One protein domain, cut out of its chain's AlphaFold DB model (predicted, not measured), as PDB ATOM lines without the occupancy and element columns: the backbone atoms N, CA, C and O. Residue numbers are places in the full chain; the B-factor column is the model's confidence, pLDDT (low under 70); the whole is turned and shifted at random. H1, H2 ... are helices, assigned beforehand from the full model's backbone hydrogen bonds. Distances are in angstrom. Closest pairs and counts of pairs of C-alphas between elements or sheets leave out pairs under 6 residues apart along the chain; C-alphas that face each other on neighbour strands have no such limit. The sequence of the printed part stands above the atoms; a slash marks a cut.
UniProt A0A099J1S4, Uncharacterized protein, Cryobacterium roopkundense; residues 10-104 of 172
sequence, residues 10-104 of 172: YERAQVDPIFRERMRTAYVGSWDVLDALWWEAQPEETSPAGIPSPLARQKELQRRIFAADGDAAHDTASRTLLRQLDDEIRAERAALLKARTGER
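AT A GLANCE: This is residues 10 to 104 of the 172 residues of an uncharacterized protein of Cryobacterium roopkundense (UniProt A0A099J1S4). One long helix, H5, runs along most of the rod's length; H4 lies side by side with its first part as a helical hairpin, and the short helices H1, H2 and H3 form a small cluster by its last part. Of these three, H2 packs on the end of H5, while H1 is kept from H5 and packs on H3. The printed part has 95 residues with five named helices, in the order H1, H2, H3, H4, H5, and no named strand; its class is all helix. The whole is loose, with a radius of gyration of the C-alphas of 16.0 A, and spans 53 by 22 by 15 A.

IN THESE COORDINATES: H5, residues 76 to 103, is 41.1 A long from C-alpha 76 at (38.731, 29.671, 23.627) to C-alpha 103 at (4.118, 49.249, 33.910). H4, residues 54 to 67, measures 19.7 A and begins at C-alpha 54 at (28.090, 45.647, 27.808). H3, residues 33 to 41, measures 12.7 A, and H2, residues 17 to 26, 14.2 A. H1, residues 10 to 15, measures 9.0 A and begins at C-alpha 10 at (16.508, 56.815, 31.912).

HOW THE PARTS SIT: H5 is the hub, touching three helices. With residues 78 to 89 alone it touches H4, at a shallow tilt of 17 degrees, opposite ways; the closest C-alphas, those of Leu 61 and Ser 78, are 6.0 A apart. With residues 98 to 103 alone it touches H2, at a steep tilt of 59 degrees, opposite ways, the closest C-alphas being those of Ala 26 and Ala 99 at 4.8 A. With residues 92 to 96 alone it only just touches H3, with 3 pairs of C-alphas within 8 A, about perpendicular at 81 degrees; the closest are Ala 36 and Glu 92 at 7.6 A. H1 touches H3 at a steep tilt of 56 degrees, the closest C-alphas being those of Tyr 10 and Leu 37 at 5.1 A. H1 and H2 touch only at the corner, with the C-alphas of Ala 13 and Arg 20 closest at 4.7 A. H1 is apart from H4 and H5, and H2 is apart from H4. In H1, H2, H3, H4 and H5 every O i to N i+4 pair is within hydrogen-bond range.

THE WHOLE: The two C-alphas farthest apart, those of Ile 18 and Gly 70, are 53.4 A apart. The printed part has no cut. The link from H3 to H4, residues 42 to 53, is long. The mean pLDDT of the printed part is 92.6; residues 68 to 74 are under 70.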
ATOM      1  N   TYR A  10      15.509  56.498  30.895       97.06
ATOM      2  CA  TYR A  10      16.508  56.815  31.912       97.06
ATOM      3  C   TYR A  10      16.269  58.220  32.486       97.06
ATOM      4  O   TYR A  10      16.192  58.383  33.704       97.06
ATOM      5  N   GLU A  11      16.059  59.225  31.634       96.62
ATOM      6  CA  GLU A  11      15.699  60.584  32.062       96.62
ATOM      7  C   GLU A  11      14.395  60.605  32.853       96.62
ATOM      8  O   GLU A  11      14.312  61.248  33.903       96.62
ATOM      9  N   ARG A  12      13.395  59.841  32.402       96.44
ATOM     10  CA  ARG A  12      12.151  59.682  33.152       96.44
ATOM     11  C   ARG A  12      12.402  59.104  34.544       96.44
ATOM     12  O   ARG A  12      11.885  59.648  35.511       96.44
ATOM     13  N   ALA A  13      13.217  58.056  34.682       96.56
ATOM     14  CA  ALA A  13      13.554  57.455  35.979       96.56
ATOM     15  C   ALA A  13      14.337  58.389  36.915       96.56
ATOM     16  O   ALA A  13      14.311  58.202  38.135       96.56
ATOM     17  N   GLN A  14      15.016  59.397  36.370       96.94
ATOM     18  CA  GLN A  14      15.700  60.409  37.174       96.94
ATOM     19  C   GLN A  14      14.736  61.448  37.757       96.94
ATOM     20  O   GLN A  14      14.966  61.933  38.865       96.94
ATOM     21  N   VAL A  15      13.656  61.771  37.042       96.56
ATOM     22  CA  VAL A  15      12.686  62.804  37.439       96.56
ATOM     23  C   VAL A  15      11.471  62.219  38.170       96.56
ATOM     24  O   VAL A  15      10.969  62.830  39.111       96.56
ATOM     25  N   ASP A  16      11.009  61.036  37.766       96.31
ATOM     26  CA  ASP A  16       9.822  60.358  38.290       96.31
ATOM     27  C   ASP A  16      10.223  59.205  39.238       96.31
ATOM     28  O   ASP A  16      10.547  58.096  38.787       96.31
ATOM     29  N   PRO A  17      10.192  59.422  40.570       96.00
ATOM     30  CA  PRO A  17      10.565  58.391  41.533       96.00
ATOM     31  C   PRO A  17       9.576  57.218  41.568       96.00
ATOM     32  O   PRO A  17       9.973  56.122  41.962       96.00
ATOM     33  N   ILE A  18       8.318  57.420  41.160       95.50
ATOM     34  CA  ILE A  18       7.307  56.355  41.128       95.50
ATOM     35  C   ILE A  18       7.621  55.400  39.978       95.50
ATOM     36  O   ILE A  18       7.654  54.188  40.191       95.50
ATOM     37  N   PHE A  19       7.903  55.940  38.788       95.38
ATOM     38  CA  PHE A  19       8.351  55.148  37.641       95.38
ATOM     39  C   PHE A  19       9.625  54.364  37.967       95.38
ATOM     40  O   PHE A  19       9.712  53.165  37.710       95.38
ATOM     41  N   ARG A  20      10.604  55.011  38.613       96.56
ATOM     42  CA  ARG A  20      11.838  54.334  39.028       96.56
ATOM     43  C   ARG A  20      11.572  53.146  39.953       96.56
ATOM     44  O   ARG A  20      12.154  52.083  39.749       96.56
ATOM     45  N   GLU A  21      10.708  53.304  40.953       96.75
ATOM     46  CA  GLU A  21      10.412  52.234  41.914       96.75
ATOM     47  C   GLU A  21       9.660  51.062  41.273       96.75
ATOM     48  O   GLU A  21       9.963  49.892  41.520       96.75
ATOM     49  N   ARG A  22       8.710  51.362  40.387       96.31
ATOM     50  CA  ARG A  22       7.986  50.349  39.617       96.31
ATOM     51  C   ARG A  22       8.902  49.582  38.673       96.31
ATOM     52  O   ARG A  22       8.860  48.354  38.672       96.31
ATOM     53  N   MET A  23       9.768  50.279  37.938       97.12
ATOM     54  CA  MET A  23      10.791  49.648  37.104       97.12
ATOM     55  C   MET A  23      11.710  48.760  37.941       97.12
ATOM     56  O   MET A  23      11.925  47.610  37.575       97.12
ATOM     57  N   ARG A  24      12.188  49.241  39.096       97.00
ATOM     58  CA  ARG A  24      13.020  48.453  40.020       97.00
ATOM     59  C   ARG A  24      12.314  47.190  40.517       97.00
ATOM     60  O   ARG A  24      12.953  46.155  40.648       97.00
ATOM     61  N   THR A  25      11.013  47.272  40.780       96.81
ATOM     62  CA  THR A  25      10.207  46.136  41.250       96.81
ATOM     63  C   THR A  25       9.920  45.129  40.132       96.81
ATOM     64  O   THR A  25       9.913  43.923  40.367       96.81
ATOM     65  N   ALA A  26       9.655  45.609  38.915       96.75
ATOM     66  CA  ALA A  26       9.284  44.770  37.779       96.75
ATOM     67  C   ALA A  26      10.494  44.160  37.051       96.75
ATOM     68  O   ALA A  26      10.367  43.129  36.385       96.75
ATOM     69  N   TYR A  27      11.657  44.802  37.145       97.81
ATOM     70  CA  TYR A  27      12.877  44.367  36.488       97.81
ATOM     71  C   TYR A  27      13.518  43.194  37.230       97.81
ATOM     72  O   TYR A  27      13.889  43.284  38.395       97.81
ATOM     73  N   VAL A  28      13.653  42.079  36.514       97.62
ATOM     74  CA  VAL A  28      14.216  40.814  37.016       97.62
ATOM     75  C   VAL A  28      15.590  40.509  36.413       97.62
ATOM     76  O   VAL A  28      16.029  39.360  36.419       97.62
ATOM     77  N   GLY A  29      16.223  41.523  35.821       97.38
ATOM     78  CA  GLY A  29      17.572  41.424  35.281       97.38
ATOM     79  C   GLY A  29      18.632  41.315  36.374       97.38
ATOM     80  O   GLY A  29      18.354  41.486  37.560       97.38
ATOM     81  N   SER A  30      19.854  41.002  35.964       97.56
ATOM     82  CA  SER A  30      21.025  40.903  36.838       97.56
ATOM     83  C   SER A  30      21.779  42.225  36.993       97.56
ATOM     84  O   SER A  30      22.532  42.386  37.953       97.56
ATOM     85  N   TRP A  31      21.584  43.176  36.075       97.69
ATOM     86  CA  TRP A  31      22.168  44.514  36.175       97.69
ATOM     87  C   TRP A  31      21.376  45.407  37.132       97.69
ATOM     88  O   TRP A  31      20.247  45.101  37.508       97.69
ATOM     89  N   ASP A  32      21.957  46.539  37.530       97.88
ATOM     90  CA  ASP A  32      21.157  47.593  38.147       97.88
ATOM     91  C   ASP A  32      20.201  48.188  37.102       97.88
ATOM     92  O   ASP A  32      20.575  48.412  35.947       97.88
ATOM     93  N   VAL A  33      18.952  48.447  37.497       97.94
ATOM     94  CA  VAL A  33      17.912  48.927  36.575       97.94
ATOM     95  C   VAL A  33      18.263  50.280  35.951       97.94
ATOM     96  O   VAL A  33      17.938  50.515  34.788       97.94
ATOM     97  N   LEU A  34      18.939  51.171  36.686       98.19
ATOM     98  CA  LEU A  34      19.321  52.483  36.167       98.19
ATOM     99  C   LEU A  34      20.491  52.378  35.194       98.19
ATOM    100  O   LEU A  34      20.487  53.078  34.185       98.19
ATOM    101  N   ASP A  35      21.448  51.484  35.449       98.31
ATOM    102  CA  ASP A  35      22.530  51.201  34.501       98.31
ATOM    103  C   ASP A  35      21.985  50.560  33.216       98.31
ATOM    104  O   ASP A  35      22.377  50.936  32.111       98.31
ATOM    105  N   ALA A  36      21.026  49.638  33.340       98.12
ATOM    106  CA  ALA A  36      20.389  48.991  32.199       98.12
ATOM    107  C   ALA A  36      19.599  49.991  31.332       98.12
ATOM    108  O   ALA A  36      19.728  49.978  30.106       98.12
ATOM    109  N   LEU A  37      18.829  50.890  31.960       97.94
ATOM    110  CA  LEU A  37      18.139  51.986  31.270       97.94
ATOM    111  C   LEU A  37      19.124  52.975  30.638       97.94
ATOM    112  O   LEU A  37      18.915  53.415  29.507       97.94
ATOM    113  N   TRP A  38      20.215  53.296  31.335       98.31
ATOM    114  CA  TRP A  38      21.273  54.147  30.800       98.31
ATOM    115  C   TRP A  38      21.881  53.548  29.533       98.31
ATOM    116  O   TRP A  38      21.945  54.231  28.517       98.31
ATOM    117  N   TRP A  39      22.277  52.273  29.547       98.31
ATOM    118  CA  TRP A  39      22.878  51.618  28.380       98.31
ATOM    119  C   TRP A  39      21.905  51.377  27.231       98.31
ATOM    120  O   TRP A  39      22.334  51.106  26.111       98.31
ATOM    121  N   GLU A  40      20.601  51.468  27.454       97.25
ATOM    122  CA  GLU A  40      19.670  51.501  26.336       97.25
ATOM    123  C   GLU A  40      19.726  52.852  25.605       97.25
ATOM    124  O   GLU A  40      19.780  52.882  24.374       97.25
ATOM    125  N   ALA A  41      19.773  53.957  26.353       96.75
ATOM    126  CA  ALA A  41      19.889  55.301  25.791       96.75
ATOM    127  C   ALA A  41      21.306  55.597  25.257       96.75
ATOM    128  O   ALA A  41      21.454  56.247  24.222       96.75
ATOM    129  N   GLN A  42      22.338  55.092  25.939       97.44
ATOM    130  CA  GLN A  42      23.761  55.311  25.666       97.44
ATOM    131  C   GLN A  42      24.531  53.975  25.595       97.44
ATOM    132  O   GLN A  42      25.275  53.616  26.512       97.44
ATOM    133  N   PRO A  43      24.401  53.211  24.491       96.88
ATOM    134  CA  PRO A  43      24.878  51.825  24.432       96.88
ATOM    135  C   PRO A  43      26.387  51.635  24.575       96.88
ATOM    136  O   PRO A  43      26.843  50.562  24.975       96.88
ATOM    137  N   GLU A  44      27.181  52.649  24.240       96.25
ATOM    138  CA  GLU A  44      28.646  52.578  24.274       96.25
ATOM    139  C   GLU A  44      29.262  53.304  25.472       96.25
ATOM    140  O   GLU A  44      30.465  53.184  25.702       96.25
ATOM    141  N   GLU A  45      28.463  54.042  26.245       97.31
ATOM    142  CA  GLU A  45      28.985  54.883  27.316       97.31
ATOM    143  C   GLU A  45      29.084  54.137  28.645       97.31
ATOM    144  O   GLU A  45      28.288  53.258  28.983       97.31
ATOM    145  N   THR A  46      30.088  54.517  29.431       97.75
ATOM    146  CA  THR A  46      30.206  54.065  30.819       97.75
ATOM    147  C   THR A  46      29.020  54.607  31.609       97.75
ATOM    148  O   THR A  46      28.588  55.734  31.373       97.75
ATOM    149  N   SER A  47      28.468  53.805  32.517       97.50
ATOM    150  CA  SER A  47      27.349  54.256  33.336       97.50
ATOM    151  C   SER A  47      27.771  55.368  34.306       97.50
ATOM    152  O   SER A  47      28.964  55.509  34.601       97.50
ATOM    153  N   PRO A  48      26.825  56.143  34.863       97.19
ATOM    154  CA  PRO A  48      27.124  57.143  35.890       97.19
ATOM    155  C   PRO A  48      27.830  56.572  37.131       97.19
ATOM    156  O   PRO A  48      28.536  57.302  37.822       97.19
ATOM    157  N   ALA A  49      27.676  55.271  37.404       95.62
ATOM    158  CA  ALA A  49      28.383  54.565  38.472       95.62
ATOM    159  C   ALA A  49      29.827  54.161  38.099       95.62
ATOM    160  O   ALA A  49      30.538  53.576  38.914       95.62
ATOM    161  N   GLY A  50      30.278  54.457  36.876       97.50
ATOM    162  CA  GLY A  50      31.604  54.096  36.376       97.50
ATOM    163  C   GLY A  50      31.694  52.680  35.793       97.50
ATOM    164  O   GLY A  50      32.800  52.198  35.548       97.50
ATOM    165  N   ILE A  51      30.565  52.000  35.563       97.38
ATOM    166  CA  ILE A  51      30.550  50.619  35.062       97.38
ATOM    167  C   ILE A  51      30.603  50.626  33.524       97.38
ATOM    168  O   ILE A  51      29.790  51.300  32.883       97.38
ATOM    169  N   PRO A  52      31.541  49.895  32.891       97.44
ATOM    170  CA  PRO A  52      31.666  49.882  31.437       97.44
ATOM    171  C   PRO A  52      30.456  49.219  30.776       97.44
ATOM    172  O   PRO A  52      29.965  48.185  31.243       97.44
ATOM    173  N   SER A  53      30.026  49.774  29.638       97.88
ATOM    174  CA  SER A  53      28.868  49.245  28.924       97.88
ATOM    175  C   SER A  53      29.085  47.798  28.458       97.88
ATOM    176  O   SER A  53      30.212  47.396  28.133       97.88
ATOM    177  N   PRO A  54      28.019  46.987  28.377       98.06
ATOM    178  CA  PRO A  54      28.090  45.647  27.808       98.06
ATOM    179  C   PRO A  54      28.644  45.645  26.377       98.06
ATOM    180  O   PRO A  54      29.449  44.781  26.044       98.06
ATOM    181  N   LEU A  55      28.305  46.639  25.544       97.44
ATOM    182  CA  LEU A  55      28.876  46.753  24.194       97.44
ATOM    183  C   LEU A  55      30.364  47.112  24.217       97.44
ATOM    184  O   LEU A  55      31.123  46.600  23.397       97.44
ATOM    185  N   ALA A  56      30.813  47.952  25.152       97.12
ATOM    186  CA  ALA A  56      32.235  48.237  25.316       97.12
ATOM    187  C   ALA A  56      33.006  46.963  25.705       97.12
ATOM    188  O   ALA A  56      34.036  46.654  25.102       97.12
ATOM    189  N   ARG A  57      32.464  46.169  26.643       97.12
ATOM    190  CA  ARG A  57      33.007  44.848  27.013       97.12
ATOM    191  C   ARG A  57      33.013  43.876  25.826       97.12
ATOM    192  O   ARG A  57      33.995  43.168  25.622       97.12
ATOM    193  N   GLN A  58      31.962  43.883  25.009       97.44
ATOM    194  CA  GLN A  58      31.864  43.061  23.803       97.44
ATOM    195  C   GLN A  58      32.957  43.423  22.784       97.44
ATOM    196  O   GLN A  58      33.682  42.541  22.324       97.44
ATOM    197  N   LYS A  59      33.129  44.717  22.477       96.25
ATOM    198  CA  LYS A  59      34.178  45.216  21.568       96.25
ATOM    199  C   LYS A  59      35.580  44.886  22.080       96.25
ATOM    200  O   LYS A  59      36.454  44.533  21.291       96.25
ATOM    201  N   GLU A  60      35.800  44.974  23.390       94.56
ATOM    202  CA  GLU A  60      37.057  44.576  24.027       94.56
ATOM    203  C   GLU A  60      37.362  43.088  23.804       94.56
ATOM    204  O   GLU A  60      38.459  42.746  23.364       94.56
ATOM    205  N   LEU A  61      36.389  42.206  24.056       94.25
ATOM    206  CA  LEU A  61      36.534  40.764  23.836       94.25
ATOM    207  C   LEU A  61      36.770  40.437  22.360       94.25
ATOM    208  O   LEU A  61      37.663  39.657  22.039       94.25
ATOM    209  N   GLN A  62      36.026  41.074  21.454       93.50
ATOM    210  CA  GLN A  62      36.236  40.933  20.014       93.50
ATOM    211  C   GLN A  62      37.649  41.366  19.620       93.50
ATOM    212  O   GLN A  62      38.342  40.632  18.918       93.50
ATOM    213  N   ARG A  63      38.122  42.515  20.119       92.00
ATOM    214  CA  ARG A  63      39.482  42.989  19.847       92.00
ATOM    215  C   ARG A  63      40.533  41.989  20.316       92.00
ATOM    216  O   ARG A  63      41.502  41.795  19.598       92.00
ATOM    217  N   ARG A  64      40.356  41.346  21.472       90.00
ATOM    218  CA  ARG A  64      41.283  40.307  21.966       90.00
ATOM    219  C   ARG A  64      41.315  39.089  21.050       90.00
ATOM    220  O   ARG A  64      42.399  38.670  20.662       90.00
ATOM    221  N   ILE A  65      40.142  38.613  20.635       89.00
ATOM    222  CA  ILE A  65      40.014  37.468  19.727       89.00
ATOM    223  C   ILE A  65      40.739  37.737  18.400       89.00
ATOM    224  O   ILE A  65      41.428  36.850  17.909       89.00
ATOM    225  N   PHE A  66      40.614  38.947  17.840       85.81
ATOM    226  CA  PHE A  66      41.257  39.314  16.569       85.81
ATOM    227  C   PHE A  66      42.717  39.770  16.713       85.81
ATOM    228  O   PHE A  66      43.512  39.593  15.799       85.81
ATOM    229  N   ALA A  67      43.116  40.340  17.852       84.69
ATOM    230  CA  ALA A  67      44.520  40.665  18.117       84.69
ATOM    231  C   ALA A  67      45.371  39.401  18.328       84.69
ATOM    232  O   ALA A  67      46.578  39.423  18.097       84.69
ATOM    233  N   ALA A  68      44.741  38.301  18.748       64.94
ATOM    234  CA  ALA A  68      45.369  37.008  18.972       64.94
ATOM    235  C   ALA A  68      45.602  36.189  17.688       64.94
ATOM    236  O   ALA A  68      45.874  34.999  17.797       64.94
ATOM    237  N   ASP A  69      45.565  36.769  16.482       59.78
ATOM    238  CA  ASP A  69      45.817  36.039  15.221       59.78
ATOM    239  C   ASP A  69      47.221  35.379  15.128       59.78
ATOM    240  O   ASP A  69      47.473  34.587  14.224       59.78
ATOM    241  N   GLY A  70      48.121  35.615  16.097       55.00
ATOM    242  CA  GLY A  70      49.360  34.839  16.295       55.00
ATOM    243  C   GLY A  70      49.240  33.587  17.188       55.00
ATOM    244  O   GLY A  70      50.126  32.741  17.151       55.00
ATOM    245  N   ASP A  71      48.159  33.449  17.964       58.88
ATOM    246  CA  ASP A  71      47.875  32.354  18.915       58.88
ATOM    247  C   ASP A  71      46.368  31.981  18.912       58.88
ATOM    248  O   ASP A  71      45.733  31.680  19.926       58.88
ATOM    249  N   ALA A  72      45.740  32.046  17.730       57.41
ATOM    250  CA  ALA A  72      44.286  31.963  17.531       57.41
ATOM    251  C   ALA A  72      43.647  30.639  18.008       57.41
ATOM    252  O   ALA A  72      42.422  30.558  18.208       57.41
ATOM    253  N   ALA A  73      44.472  29.607  18.210       61.66
ATOM    254  CA  ALA A  73      44.080  28.319  18.766       61.66
ATOM    255  C   ALA A  73      43.802  28.370  20.282       61.66
ATOM    256  O   ALA A  73      43.178  27.445  20.798       61.66
ATOM    257  N   HIS A  74      44.240  29.406  21.007       59.91
ATOM    258  CA  HIS A  74      44.217  29.412  22.476       59.91
ATOM    259  C   HIS A  74      43.210  30.363  23.123       59.91
ATOM    260  O   HIS A  74      42.898  30.180  24.298       59.91
ATOM    261  N   ASP A  75      42.571  31.275  22.384       81.44
ATOM    262  CA  ASP A  75      41.587  32.175  23.004       81.44
ATOM    263  C   ASP A  75      40.149  31.612  23.034       81.44
ATOM    264  O   ASP A  75      39.149  32.264  22.719       81.44
ATOM    265  N   THR A  76      40.025  30.329  23.378       87.19
ATOM    266  CA  THR A  76      38.731  29.671  23.627       87.19
ATOM    267  C   THR A  76      37.995  30.304  24.812       87.19
ATOM    268  O   THR A  76      36.759  30.349  24.814       87.19
ATOM    269  N   ALA A  77      38.743  30.853  25.773       89.25
ATOM    270  CA  ALA A  77      38.223  31.588  26.916       89.25
ATOM    271  C   ALA A  77      37.496  32.873  26.491       89.25
ATOM    272  O   ALA A  77      36.312  33.007  26.802       89.25
ATOM    273  N   SER A  78      38.118  33.775  25.715       90.19
ATOM    274  CA  SER A  78      37.435  35.017  25.308       90.19
ATOM    275  C   SER A  78      36.250  34.757  24.389       90.19
ATOM    276  O   SER A  78      35.232  35.433  24.509       90.19
ATOM    277  N   ARG A  79      36.309  33.732  23.525       91.81
ATOM    278  CA  ARG A  79      35.139  33.311  22.728       91.81
ATOM    279  C   ARG A  79      33.980  32.832  23.607       91.81
ATOM    280  O   ARG A  79      32.821  33.036  23.256       91.81
ATOM    281  N   THR A  80      34.277  32.183  24.730       94.75
ATOM    282  CA  THR A  80      33.260  31.727  25.688       94.75
ATOM    283  C   THR A  80      32.672  32.898  26.462       94.75
ATOM    284  O   THR A  80      31.451  33.005  26.535       94.75
ATOM    285  N   LEU A  81      33.518  33.811  26.945       95.88
ATOM    286  CA  LEU A  81      33.084  35.044  27.603       95.88
ATOM    287  C   LEU A  81      32.231  35.917  26.676       95.88
ATOM    288  O   LEU A  81      31.232  36.469  27.119       95.88
ATOM    289  N   LEU A  82      32.578  36.003  25.388       96.12
ATOM    290  CA  LEU A  82      31.798  36.756  24.404       96.12
ATOM    291  C   LEU A  82      30.386  36.178  24.246       96.12
ATOM    292  O   LEU A  82      29.418  36.926  24.311       96.12
ATOM    293  N   ARG A  83      30.257  34.849  24.115       97.62
ATOM    294  CA  ARG A  83      28.941  34.190  24.044       97.62
ATOM    295  C   ARG A  83      28.117  34.407  25.312       97.62
ATOM    296  O   ARG A  83      26.936  34.716  25.217       97.62
ATOM    297  N   GLN A  84      28.741  34.266  26.481       98.06
ATOM    298  CA  GLN A  84      28.076  34.502  27.765       98.06
ATOM    299  C   GLN A  84      27.571  35.942  27.875       98.06
ATOM    300  O   GLN A  84      26.422  36.152  28.253       98.06
ATOM    301  N   LEU A  85      28.393  36.918  27.484       98.06
ATOM    302  CA  LEU A  85      28.017  38.328  27.480       98.06
ATOM    303  C   LEU A  85      26.878  38.618  26.490       98.06
ATOM    304  O   LEU A  85      25.981  39.393  26.803       98.06
ATOM    305  N   ASP A  86      26.874  37.989  25.312       98.44
ATOM    306  CA  ASP A  86      25.788  38.142  24.336       98.44
ATOM    307  C   ASP A  86      24.458  37.575  24.851       98.44
ATOM    308  O   ASP A  86      23.395  38.165  24.628       98.44
ATOM    309  N   ASP A  87      24.504  36.432  25.539       98.38
ATOM    310  CA  ASP A  87      23.330  35.828  26.167       98.38
ATOM    311  C   ASP A  87      22.824  36.674  27.344       98.38
ATOM    312  O   ASP A  87      21.616  36.893  27.452       98.38
ATOM    313  N   GLU A  88      23.733  37.221  28.156       98.19
ATOM    314  CA  GLU A  88      23.427  38.185  29.218       98.19
ATOM    315  C   GLU A  88      22.735  39.424  28.630       98.19
ATOM    316  O   GLU A  88      21.591  39.702  28.975       98.19
ATOM    317  N   ILE A  89      23.333  40.099  27.638       98.00
ATOM    318  CA  ILE A  89      22.737  41.276  26.972       98.00
ATOM    319  C   ILE A  89      21.325  40.977  26.449       98.00
ATOM    320  O   ILE A  89      20.424  41.816  26.551       98.00
ATOM    321  N   ARG A  90      21.112  39.791  25.868       98.31
ATOM    322  CA  ARG A  90      19.800  39.384  25.351       98.31
ATOM    323  C   ARG A  90      18.781  39.201  26.476       98.31
ATOM    324  O   ARG A  90      17.654  39.680  26.342       98.31
ATOM    325  N   ALA A  91      19.169  38.527  27.558       98.19
ATOM    326  CA  ALA A  91      18.319  38.321  28.726       98.19
ATOM    327  C   ALA A  91      17.935  39.655  29.384       98.19
ATOM    328  O   ALA A  91      16.763  39.874  29.688       98.19
ATOM    329  N   GLU A  92      18.886  40.580  29.508       98.12
ATOM    330  CA  GLU A  92      18.672  41.892  30.125       98.12
ATOM    331  C   GLU A  92      17.711  42.767  29.324       98.12
ATOM    332  O   GLU A  92      16.772  43.348  29.871       98.12
ATOM    333  N   ARG A  93      17.865  42.795  27.996       97.88
ATOM    334  CA  ARG A  93      16.924  43.500  27.111       97.88
ATOM    335  C   ARG A  93      15.515  42.923  27.197       97.88
ATOM    336  O   ARG A  93      14.543  43.677  27.204       97.88
ATOM    337  N   ALA A  94      15.392  41.598  27.281       97.75
ATOM    338  CA  ALA A  94      14.097  40.950  27.460       97.75
ATOM    339  C   ALA A  94      13.473  41.292  28.826       97.75
ATOM    340  O   ALA A  94      12.273  41.565  28.895       97.75
ATOM    341  N   ALA A  95      14.275  41.331  29.894       97.50
ATOM    342  CA  ALA A  95      13.827  41.722  31.228       97.50
ATOM    343  C   ALA A  95      13.363  43.190  31.277       97.50
ATOM    344  O   ALA A  95      12.297  43.461  31.831       97.50
ATOM    345  N   LEU A  96      14.094  44.116  30.645       97.12
ATOM    346  CA  LEU A  96      13.688  45.523  30.522       97.12
ATOM    347  C   LEU A  96      12.374  45.677  29.750       97.12
ATOM    348  O   LEU A  96      11.456  46.354  30.213       97.12
ATOM    349  N   LEU A  97      12.251  45.015  28.595       96.50
ATOM    350  CA  LEU A  97      11.021  45.055  27.803       96.50
ATOM    351  C   LEU A  97       9.827  44.522  28.607       96.50
ATOM    352  O   LEU A  97       8.757  45.131  28.605       96.50
ATOM    353  N   LYS A  98      10.019  43.419  29.338       95.56
ATOM    354  CA  LYS A  98       8.987  42.845  30.206       95.56
ATOM    355  C   LYS A  98       8.580  43.817  31.318       95.56
ATOM    356  O   LYS A  98       7.382  44.021  31.523       95.56
ATOM    357  N   ALA A  99       9.548  44.449  31.983       95.75
ATOM    358  CA  ALA A  99       9.290  45.435  33.030       95.75
ATOM    359  C   ALA A  99       8.430  46.603  32.510       95.75
ATOM    360  O   ALA A  99       7.420  46.942  33.123       95.75
ATOM    361  N   ARG A 100       8.733  47.123  31.311       93.75
ATOM    362  CA  ARG A 100       7.920  48.167  30.657       93.75
ATOM    363  C   ARG A 100       6.495  47.742  30.367       93.75
ATOM    364  O   ARG A 100       5.560  48.513  30.568       93.75
ATOM    365  N   THR A 101       6.318  46.528  29.852       91.25
ATOM    366  CA  THR A 101       4.974  46.029  29.540       91.25
ATOM    367  C   THR A 101       4.123  45.839  30.794       91.25
ATOM    368  O   THR A 101       2.916  46.028  30.711       91.25
ATOM    369  N   GLY A 102       4.736  45.530  31.944       83.44
ATOM    370  CA  GLY A 102       4.048  45.442  33.236       83.44
ATOM    371  C   GLY A 102       3.691  46.796  33.860       83.44
ATOM    372  O   GLY A 102       2.739  46.876  34.627       83.44
ATOM    373  N   GLU A 103       4.422  47.861  33.517       77.75
ATOM    374  CA  GLU A 103       4.118  49.249  33.910       77.75
ATOM    375  C   GLU A 103       2.904  49.822  33.180       77.75
ATOM    376  O   GLU A 103       2.187  50.673  33.717       77.75
ATOM    377  N   ARG A 104       2.651  49.369  31.946       70.56
ATOM    378  CA  ARG A 104       1.465  49.800  31.214       70.56
ATOM    379  C   ARG A 104       0.246  49.298  31.993       70.56
ATOM    380  O   ARG A 104       0.125  48.083  32.155       70.56
TER     381      ARG A 104